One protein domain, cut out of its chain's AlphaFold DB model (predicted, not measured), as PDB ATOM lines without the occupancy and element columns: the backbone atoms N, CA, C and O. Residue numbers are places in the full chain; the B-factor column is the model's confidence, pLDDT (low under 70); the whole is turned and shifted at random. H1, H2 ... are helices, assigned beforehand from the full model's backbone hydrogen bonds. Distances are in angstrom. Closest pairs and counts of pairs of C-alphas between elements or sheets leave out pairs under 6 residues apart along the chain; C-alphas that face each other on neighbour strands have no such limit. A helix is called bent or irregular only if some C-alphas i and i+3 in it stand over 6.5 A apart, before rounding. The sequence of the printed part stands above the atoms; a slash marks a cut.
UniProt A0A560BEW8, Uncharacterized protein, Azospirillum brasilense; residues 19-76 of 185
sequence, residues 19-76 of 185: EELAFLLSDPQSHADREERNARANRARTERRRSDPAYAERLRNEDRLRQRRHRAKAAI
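AT A GLANCE: This is residues 19 to 76 of the 185 residues of an uncharacterized protein of Azospirillum brasilense (UniProt A0A560BEW8). Two long straight helices, H2 and H3, meet near their ends as an open V, and the short helix H1 lies beyond the other end of H2, on the side toward which H3 runs. The three parts make a thin, flat frame with an empty middle, and the long arms H2 and H3 meet only at their corner. The printed part has 58 residues, with three named helices in the order H1, H2, H3 and no named strand; the class is all helix. The whole is extended, with a radius of gyration of the C-alphas of 17.3 A and spans of 39 by 39 by 7 A.

IN THESE COORDINATES: H1 takes residues 19 to 25, from Glu 19, whose C-alpha is at (14.999, 78.432, 11.871), to Leu 25. After a tight link of two residues, Ser 26 and Asp 27, H2 takes residues 28 to 51, from Pro 28 to Ser 51. It is the longest helix by residues and measures 34.6 A from first to last C-alpha; C-alpha 51 is at (15.938, 44.121, -3.349). A tight link of one residue, Asp 52, leads to H3, residues 53 to 75, which measures 33.1 A and ends at C-alpha 75, at (39.803, 72.857, -5.720). None of the three helices is bent or irregular.

HOW THE PARTS SIT: H1 touches no helix: it is apart from H2, which follows it in the chain, and apart from H3. H2 and H3 touch only at the corner by their link, with 4 pairs of C-alphas within 8 A. The closest C-alphas are those of Arg 49 and Ala 56, 5.0 A apart. H2 touches H3 with residues 48 to 50 alone, and H3 touches H2 with residues 55 to 56 alone. The lines of H2 and H3 stand at a steep tilt of 67 degrees, only just short of about perpendicular, and the helices run opposite ways. Their centres are 22.8 A apart. In H1, H2 and H3 every O i to N i+4 pair is within hydrogen-bond range.

THE WHOLE: The two C-alphas farthest apart are those of Gln 29 and Ile 76, at 43.8 A, and the C-alphas of Glu 19 and Ile 76 are 30.3 A apart. Three stretches stand free: residues 24 to 30, of which 28 to 30 belong to H2; residues 32 to 44, which belong to H2; and residues 60 to 76, of which 60 to 75 belong to H3. The printed part has no cut and no long link. The mean pLDDT of the printed part is 81.1, and residues 19, 23, 26 and 75 are under 70.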
ATOM      1  N   GLU A  19      15.173  79.873  11.667       65.88
ATOM      2  CA  GLU A  19      14.999  78.432  11.871       65.88
ATOM      3  C   GLU A  19      14.535  78.104  13.301       65.88
ATOM      4  O   GLU A  19      13.651  77.267  13.476       65.88
ATOM      5  N   GLU A  20      15.047  78.806  14.315       71.19
ATOM      6  CA  GLU A  20      14.631  78.646  15.718       71.19
ATOM      7  C   GLU A  20      13.228  79.209  15.981       71.19
ATOM      8  O   GLU A  20      12.440  78.595  16.698       71.19
ATOM      9  N   LEU A  21      12.867  80.334  15.350       75.38
ATOM     10  CA  LEU A  21      11.500  80.866  15.382       75.38
ATOM     11  C   LEU A  21      10.521  79.923  14.690       75.38
ATOM     12  O   LEU A  21       9.438  79.669  15.214       75.38
ATOM     13  N   ALA A  22      10.907  79.370  13.538       71.44
ATOM     14  CA  ALA A  22      10.102  78.366  12.865       71.44
ATOM     15  C   ALA A  22       9.903  77.145  13.767       71.44
ATOM     16  O   ALA A  22       8.774  76.684  13.863       71.44
ATOM     17  N   PHE A  23      10.943  76.666  14.459       66.94
ATOM     18  CA  PHE A  23      10.875  75.548  15.406       66.94
ATOM     19  C   PHE A  23       9.956  75.826  16.610       66.94
ATOM     20  O   PHE A  23       9.134  74.981  16.947       66.94
ATOM     21  N   LEU A  24      10.035  77.013  17.217       71.75
ATOM     22  CA  LEU A  24       9.206  77.396  18.370       71.75
ATOM     23  C   LEU A  24       7.729  77.623  18.017       71.75
ATOM     24  O   LEU A  24       6.856  77.402  18.852       71.75
ATOM     25  N   LEU A  25       7.452  78.077  16.793       73.56
ATOM     26  CA  LEU A  25       6.100  78.374  16.306       73.56
ATOM     27  C   LEU A  25       5.444  77.201  15.565       73.56
ATOM     28  O   LEU A  25       4.283  77.308  15.170       73.56
ATOM     29  N   SER A  26       6.168  76.106  15.322       65.75
ATOM     30  CA  SER A  26       5.619  74.962  14.593       65.75
ATOM     31  C   SER A  26       4.937  73.965  15.519       65.75
ATOM     32  O   SER A  26       5.384  73.684  16.626       65.75
ATOM     33  N   ASP A  27       3.828  73.416  15.027       77.06
ATOM     34  CA  ASP A  27       3.032  72.416  15.727       77.06
ATOM     35  C   ASP A  27       3.866  71.131  15.935       77.06
ATOM     36  O   ASP A  27       4.290  70.524  14.940       77.06
ATOM     37  N   PRO A  28       4.098  70.683  17.185       73.00
ATOM     38  CA  PRO A  28       4.816  69.443  17.484       73.00
ATOM     39  C   PRO A  28       4.251  68.228  16.740       73.00
ATOM     40  O   PRO A  28       4.997  67.329  16.345       73.00
ATOM     41  N   GLN A  29       2.940  68.218  16.490       75.38
ATOM     42  CA  GLN A  29       2.262  67.131  15.794       75.38
ATOM     43  C   GLN A  29       2.621  67.109  14.298       75.38
ATOM     44  O   GLN A  29       2.862  66.048  13.723       75.38
ATOM     45  N   SER A  30       2.804  68.282  13.686       75.00
ATOM     46  CA  SER A  30       3.249  68.411  12.292       75.00
ATOM     47  C   SER A  30       4.692  67.934  12.065       75.00
ATOM     48  O   SER A  30       5.013  67.396  10.996       75.00
ATOM     49  N   HIS A  31       5.559  68.079  13.075       72.62
ATOM     50  CA  HIS A  31       6.920  67.533  13.062       72.62
ATOM     51  C   HIS A  31       6.908  66.019  13.179       72.62
ATOM     52  O   HIS A  31       7.521  65.355  12.343       72.62
ATOM     53  N   ALA A  32       6.147  65.476  14.131       77.12
ATOM     54  CA  ALA A  32       5.986  64.035  14.289       77.12
ATOM     55  C   ALA A  32       5.474  63.381  12.989       77.12
ATOM     56  O   ALA A  32       6.064  62.414  12.505       77.12
ATOM     57  N   ASP A  33       4.473  63.976  12.335       80.31
ATOM     58  CA  ASP A  33       3.938  63.492  11.056       80.31
ATOM     59  C   ASP A  33       4.954  63.581   9.904       80.31
ATOM     60  O   ASP A  33       4.949  62.781   8.957       80.31
ATOM     61  N   ARG A  34       5.835  64.587   9.919       78.81
ATOM     62  CA  ARG A  34       6.911  64.731   8.929       78.81
ATOM     63  C   ARG A  34       8.015  63.705   9.164       78.81
ATOM     64  O   ARG A  34       8.479  63.089   8.204       78.81
ATOM     65  N   GLU A  35       8.413  63.501  10.411       83.69
ATOM     66  CA  GLU A  35       9.388  62.488  10.807       83.69
ATOM     67  C   GLU A  35       8.889  61.083  10.491       83.69
ATOM     68  O   GLU A  35       9.631  60.286   9.920       83.69
ATOM     69  N   GLU A  36       7.614  60.796  10.750       86.25
ATOM     70  CA  GLU A  36       7.024  59.495  10.462       86.25
ATOM     71  C   GLU A  36       6.971  59.220   8.950       86.25
ATOM     72  O   GLU A  36       7.343  58.132   8.490       86.25
ATOM     73  N   ARG A  37       6.601  60.227   8.143       85.12
ATOM     74  CA  ARG A  37       6.672  60.150   6.672       85.12
ATOM     75  C   ARG A  37       8.103  59.937   6.181       85.12
ATOM     76  O   ARG A  37       8.331  59.080   5.324       85.12
ATOM     77  N   ASN A  38       9.075  60.650   6.748       86.44
ATOM     78  CA  ASN A  38      10.492  60.478   6.423       86.44
ATOM     79  C   ASN A  38      10.995  59.080   6.813       86.44
ATOM     80  O   ASN A  38      11.700  58.436   6.036       86.44
ATOM     81  N   ALA A  39      10.594  58.570   7.978       85.62
ATOM     82  CA  ALA A  39      10.943  57.238   8.452       85.62
ATOM     83  C   ALA A  39      10.342  56.146   7.556       85.62
ATOM     84  O   ALA A  39      11.019  55.168   7.228       85.62
ATOM     85  N   ARG A  40       9.090  56.308   7.105       87.12
ATOM     86  CA  ARG A  40       8.469  55.420   6.105       87.12
ATOM     87  C   ARG A  40       9.222  55.460   4.774       87.12
ATOM     88  O   ARG A  40       9.584  54.407   4.252       87.12
ATOM     89  N   ALA A  41       9.541  56.649   4.262       82.88
ATOM     90  CA  ALA A  41      10.296  56.809   3.020       82.88
ATOM     91  C   ALA A  41      11.713  56.207   3.107       82.88
ATOM     92  O   ALA A  41      12.166  55.541   2.173       82.88
ATOM     93  N   ASN A  42      12.400  56.376   4.238       85.81
ATOM     94  CA  ASN A  42      13.727  55.812   4.478       85.81
ATOM     95  C   ASN A  42      13.701  54.283   4.557       85.81
ATOM     96  O   ASN A  42      14.586  53.631   3.995       85.81
ATOM     97  N   ARG A  43      12.677  53.703   5.196       84.81
ATOM     98  CA  ARG A  43      12.463  52.249   5.214       84.81
ATOM     99  C   ARG A  43      12.255  51.706   3.800       84.81
ATOM    100  O   ARG A  43      13.039  50.862   3.373       84.81
ATOM    101  N   ALA A  44      11.325  52.281   3.036       82.75
ATOM    102  CA  ALA A  44      11.066  51.884   1.649       82.75
ATOM    103  C   ALA A  44      12.305  52.032   0.742       82.75
ATOM    104  O   ALA A  44      12.607  51.165  -0.078       82.75
ATOM    105  N   ARG A  45      13.081  53.111   0.910       81.81
ATOM    106  CA  ARG A  45      14.336  53.337   0.173       81.81
ATOM    107  C   ARG A  45      15.406  52.302   0.516       81.81
ATOM    108  O   ARG A  45      16.139  51.857  -0.368       81.81
ATOM    109  N   THR A  46      15.511  51.936   1.791       82.56
ATOM    110  CA  THR A  46      16.468  50.932   2.273       82.56
ATOM    111  C   THR A  46      16.102  49.543   1.768       82.56
ATOM    112  O   THR A  46      16.977  48.808   1.317       82.56
ATOM    113  N   GLU A  47      14.817  49.207   1.784       84.06
ATOM    114  CA  GLU A  47      14.297  47.946   1.264       84.06
ATOM    115  C   GLU A  47      14.516  47.828  -0.244       84.06
ATOM    116  O   GLU A  47      15.125  46.861  -0.695       84.06
ATOM    117  N   ARG A  48      14.185  48.872  -1.015       82.62
ATOM    118  CA  ARG A  48      14.453  48.919  -2.461       82.62
ATOM    119  C   ARG A  48      15.939  48.804  -2.791       82.62
ATOM    120  O   ARG A  48      16.312  48.168  -3.765       82.62
ATOM    121  N   ARG A  49      16.816  49.386  -1.970       82.81
ATOM    122  CA  ARG A  49      18.271  49.230  -2.118       82.81
ATOM    123  C   ARG A  49      18.739  47.792  -1.871       82.81
ATOM    124  O   ARG A  49      19.762  47.407  -2.428       82.81
ATOM    125  N   ARG A  50      18.048  47.031  -1.020       81.38
ATOM    126  CA  ARG A  50      18.362  45.616  -0.766       81.38
ATOM    127  C   ARG A  50      17.823  44.710  -1.871       81.38
ATOM    128  O   ARG A  50      18.522  43.777  -2.245       81.38
ATOM    129  N   SER A  51      16.616  44.977  -2.369       86.50
ATOM    130  CA  SER A  51      15.938  44.121  -3.349       86.50
ATOM    131  C   SER A  51      16.310  44.403  -4.806       86.50
ATOM    132  O   SER A  51      16.207  43.498  -5.628       86.50
ATOM    133  N   ASP A  52      16.768  45.615  -5.138       88.75
ATOM    134  CA  ASP A  52      17.108  46.028  -6.504       88.75
ATOM    135  C   ASP A  52      18.601  46.419  -6.619       88.75
ATOM    136  O   ASP A  52      19.005  47.532  -6.240       88.75
ATOM    137  N   PRO A  53      19.449  45.521  -7.162       83.50
ATOM    138  CA  PRO A  53      20.868  45.787  -7.392       83.50
ATOM    139  C   PRO A  53      21.133  46.985  -8.317       83.50
ATOM    140  O   PRO A  53      22.062  47.756  -8.057       83.50
ATOM    141  N   ALA A  54      20.308  47.196  -9.347       87.06
ATOM    142  CA  ALA A  54      20.474  48.294 -10.300       87.06
ATOM    143  C   ALA A  54      20.178  49.650  -9.639       87.06
ATOM    144  O   ALA A  54      20.905  50.632  -9.830       87.06
ATOM    145  N   TYR A  55      19.159  49.703  -8.777       84.75
ATOM    146  CA  TYR A  55      18.876  50.875  -7.946       84.75
ATOM    147  C   TYR A  55      20.029  51.192  -6.980       84.75
ATOM    148  O   TYR A  55      20.403  52.359  -6.814       84.75
ATOM    149  N   ALA A  56      20.634  50.169  -6.370       85.19
ATOM    150  CA  ALA A  56      21.781  50.341  -5.482       85.19
ATOM    151  C   ALA A  56      23.023  50.875  -6.219       85.19
ATOM    152  O   ALA A  56      23.719  51.751  -5.698       85.19
ATOM    153  N   GLU A  57      23.305  50.387  -7.428       85.44
ATOM    154  CA  GLU A  57      24.403  50.888  -8.260       85.44
ATOM    155  C   GLU A  57      24.196  52.334  -8.702       85.44
ATOM    156  O   GLU A  57      25.124  53.142  -8.597       85.44
ATOM    157  N   ARG A  58      22.972  52.698  -9.100       89.88
ATOM    158  CA  ARG A  58      22.630  54.083  -9.441       89.88
ATOM    159  C   ARG A  58      22.916  55.039  -8.280       89.88
ATOM    160  O   ARG A  58      23.570  56.059  -8.486       89.88
ATOM    161  N   LEU A  59      22.530  54.674  -7.052       87.81
ATOM    162  CA  LEU A  59      22.829  55.475  -5.857       87.81
ATOM    163  C   LEU A  59      24.335  55.635  -5.607       87.81
ATOM    164  O   LEU A  59      24.783  56.734  -5.282       87.81
ATOM    165  N   ARG A  60      25.128  54.569  -5.779       85.88
ATOM    166  CA  ARG A  60      26.596  54.646  -5.646       85.88
ATOM    167  C   ARG A  60      27.203  55.577  -6.696       85.88
ATOM    168  O   ARG A  60      28.121  56.330  -6.384       85.88
ATOM    169  N   ASN A  61      26.704  55.539  -7.930       89.38
ATOM    170  CA  ASN A  61      27.188  56.392  -9.015       89.38
ATOM    171  C   ASN A  61      26.853  57.870  -8.783       89.38
ATOM    172  O   ASN A  61      27.724  58.725  -8.938       89.38
ATOM    173  N   GLU A  62      25.630  58.169  -8.347       90.31
ATOM    174  CA  GLU A  62      25.234  59.525  -7.957       90.31
ATOM    175  C   GLU A  62      26.082  60.060  -6.797       90.31
ATOM    176  O   GLU A  62      26.479  61.226  -6.803       90.31
ATOM    177  N   ASP A  63      26.392  59.217  -5.809       89.44
ATOM    178  CA  ASP A  63      27.234  59.606  -4.679       89.44
ATOM    179  C   ASP A  63      28.679  59.898  -5.107       89.44
ATOM    180  O   ASP A  63      29.221  60.959  -4.793       89.44
ATOM    181  N   ARG A  64      29.275  59.036  -5.945       90.12
ATOM    182  CA  ARG A  64      30.587  59.299  -6.566       90.12
ATOM    183  C   ARG A  64      30.593  60.621  -7.332       90.12
ATOM    184  O   ARG A  64      31.557  61.381  -7.239       90.12
ATOM    185  N   LEU A  65      29.525  60.917  -8.076       90.56
ATOM    186  CA  LEU A  65      29.399  62.162  -8.832       90.56
ATOM    187  C   LEU A  65      29.309  63.381  -7.905       90.56
ATOM    188  O   LEU A  65      29.984  64.383  -8.154       90.56
ATOM    189  N   ARG A  66      28.530  63.295  -6.819       86.81
ATOM    190  CA  ARG A  66      28.464  64.337  -5.782       86.81
ATOM    191  C   ARG A  66      29.827  64.594  -5.157       86.81
ATOM    192  O   ARG A  66      30.266  65.740  -5.125       86.81
ATOM    193  N   GLN A  67      30.527  63.542  -4.741       84.75
ATOM    194  CA  GLN A  67      31.871  63.657  -4.176       84.75
ATOM    195  C   GLN A  67      32.854  64.280  -5.173       84.75
ATOM    196  O   GLN A  67      33.642  65.149  -4.800       84.75
ATOM    197  N   ARG A  68      32.787  63.900  -6.457       85.06
ATOM    198  CA  ARG A  68      33.610  64.503  -7.516       85.06
ATOM    199  C   ARG A  68      33.334  66.000  -7.663       85.06
ATOM    200  O   ARG A  68      34.282  66.775  -7.711       85.06
ATOM    201  N   ARG A  69      32.062  66.411  -7.699       85.88
ATOM    202  CA  ARG A  69      31.669  67.832  -7.765       85.88
ATOM    203  C   ARG A  69      32.130  68.605  -6.532       85.88
ATOM    204  O   ARG A  69      32.650  69.703  -6.678       85.88
ATOM    205  N   HIS A  70      31.993  68.024  -5.341       81.94
ATOM    206  CA  HIS A  70      32.457  68.637  -4.098       81.94
ATOM    207  C   HIS A  70      33.977  68.851  -4.104       81.94
ATOM    208  O   HIS A  70      34.442  69.942  -3.796       81.94
ATOM    209  N   ARG A  71      34.757  67.843  -4.520       79.19
ATOM    210  CA  ARG A  71      36.217  67.964  -4.672       79.19
ATOM    211  C   ARG A  71      36.602  69.006  -5.718       79.19
ATOM    212  O   ARG A  71      37.498  69.797  -5.462       79.19
ATOM    213  N   ALA A  72      35.914  69.028  -6.860       76.69
ATOM    214  CA  ALA A  72      36.142  70.032  -7.895       76.69
ATOM    215  C   ALA A  72      35.870  71.444  -7.361       76.69
ATOM    216  O   ALA A  72      36.711  72.317  -7.517       76.69
ATOM    217  N   LYS A  73      34.755  71.651  -6.647       80.44
ATOM    218  CA  LYS A  73      34.428  72.935  -6.014       80.44
ATOM    219  C   LYS A  73      35.455  73.337  -4.951       80.44
ATOM    220  O   LYS A  73      35.841  74.493  -4.906       80.44
ATOM    221  N   ALA A  74      35.921  72.390  -4.137       72.88
ATOM    222  CA  ALA A  74      36.955  72.629  -3.129       72.88
ATOM    223  C   ALA A  74      38.345  72.927  -3.727       72.88
ATOM    224  O   ALA A  74      39.201  73.468  -3.031       72.88
ATOM    225  N   ALA A  75      38.577  72.556  -4.990       69.19
ATOM    226  CA  ALA A  75      39.803  72.857  -5.720       69.19
ATOM    227  C   ALA A  75      39.771  74.236  -6.405       69.19
ATOM    228  O   ALA A  75      40.829  74.785  -6.696       69.19
ATOM    229  N   ILE A  76      38.587  74.818  -6.643       71.69
ATOM    230  CA  ILE A  76      38.460  76.167  -7.216       71.69
ATOM    231  C   ILE A  76      39.036  77.187  -6.224       71.69
ATOM    232  O   ILE A  76      38.601  77.252  -5.077       71.69
TER     233      ILE A  76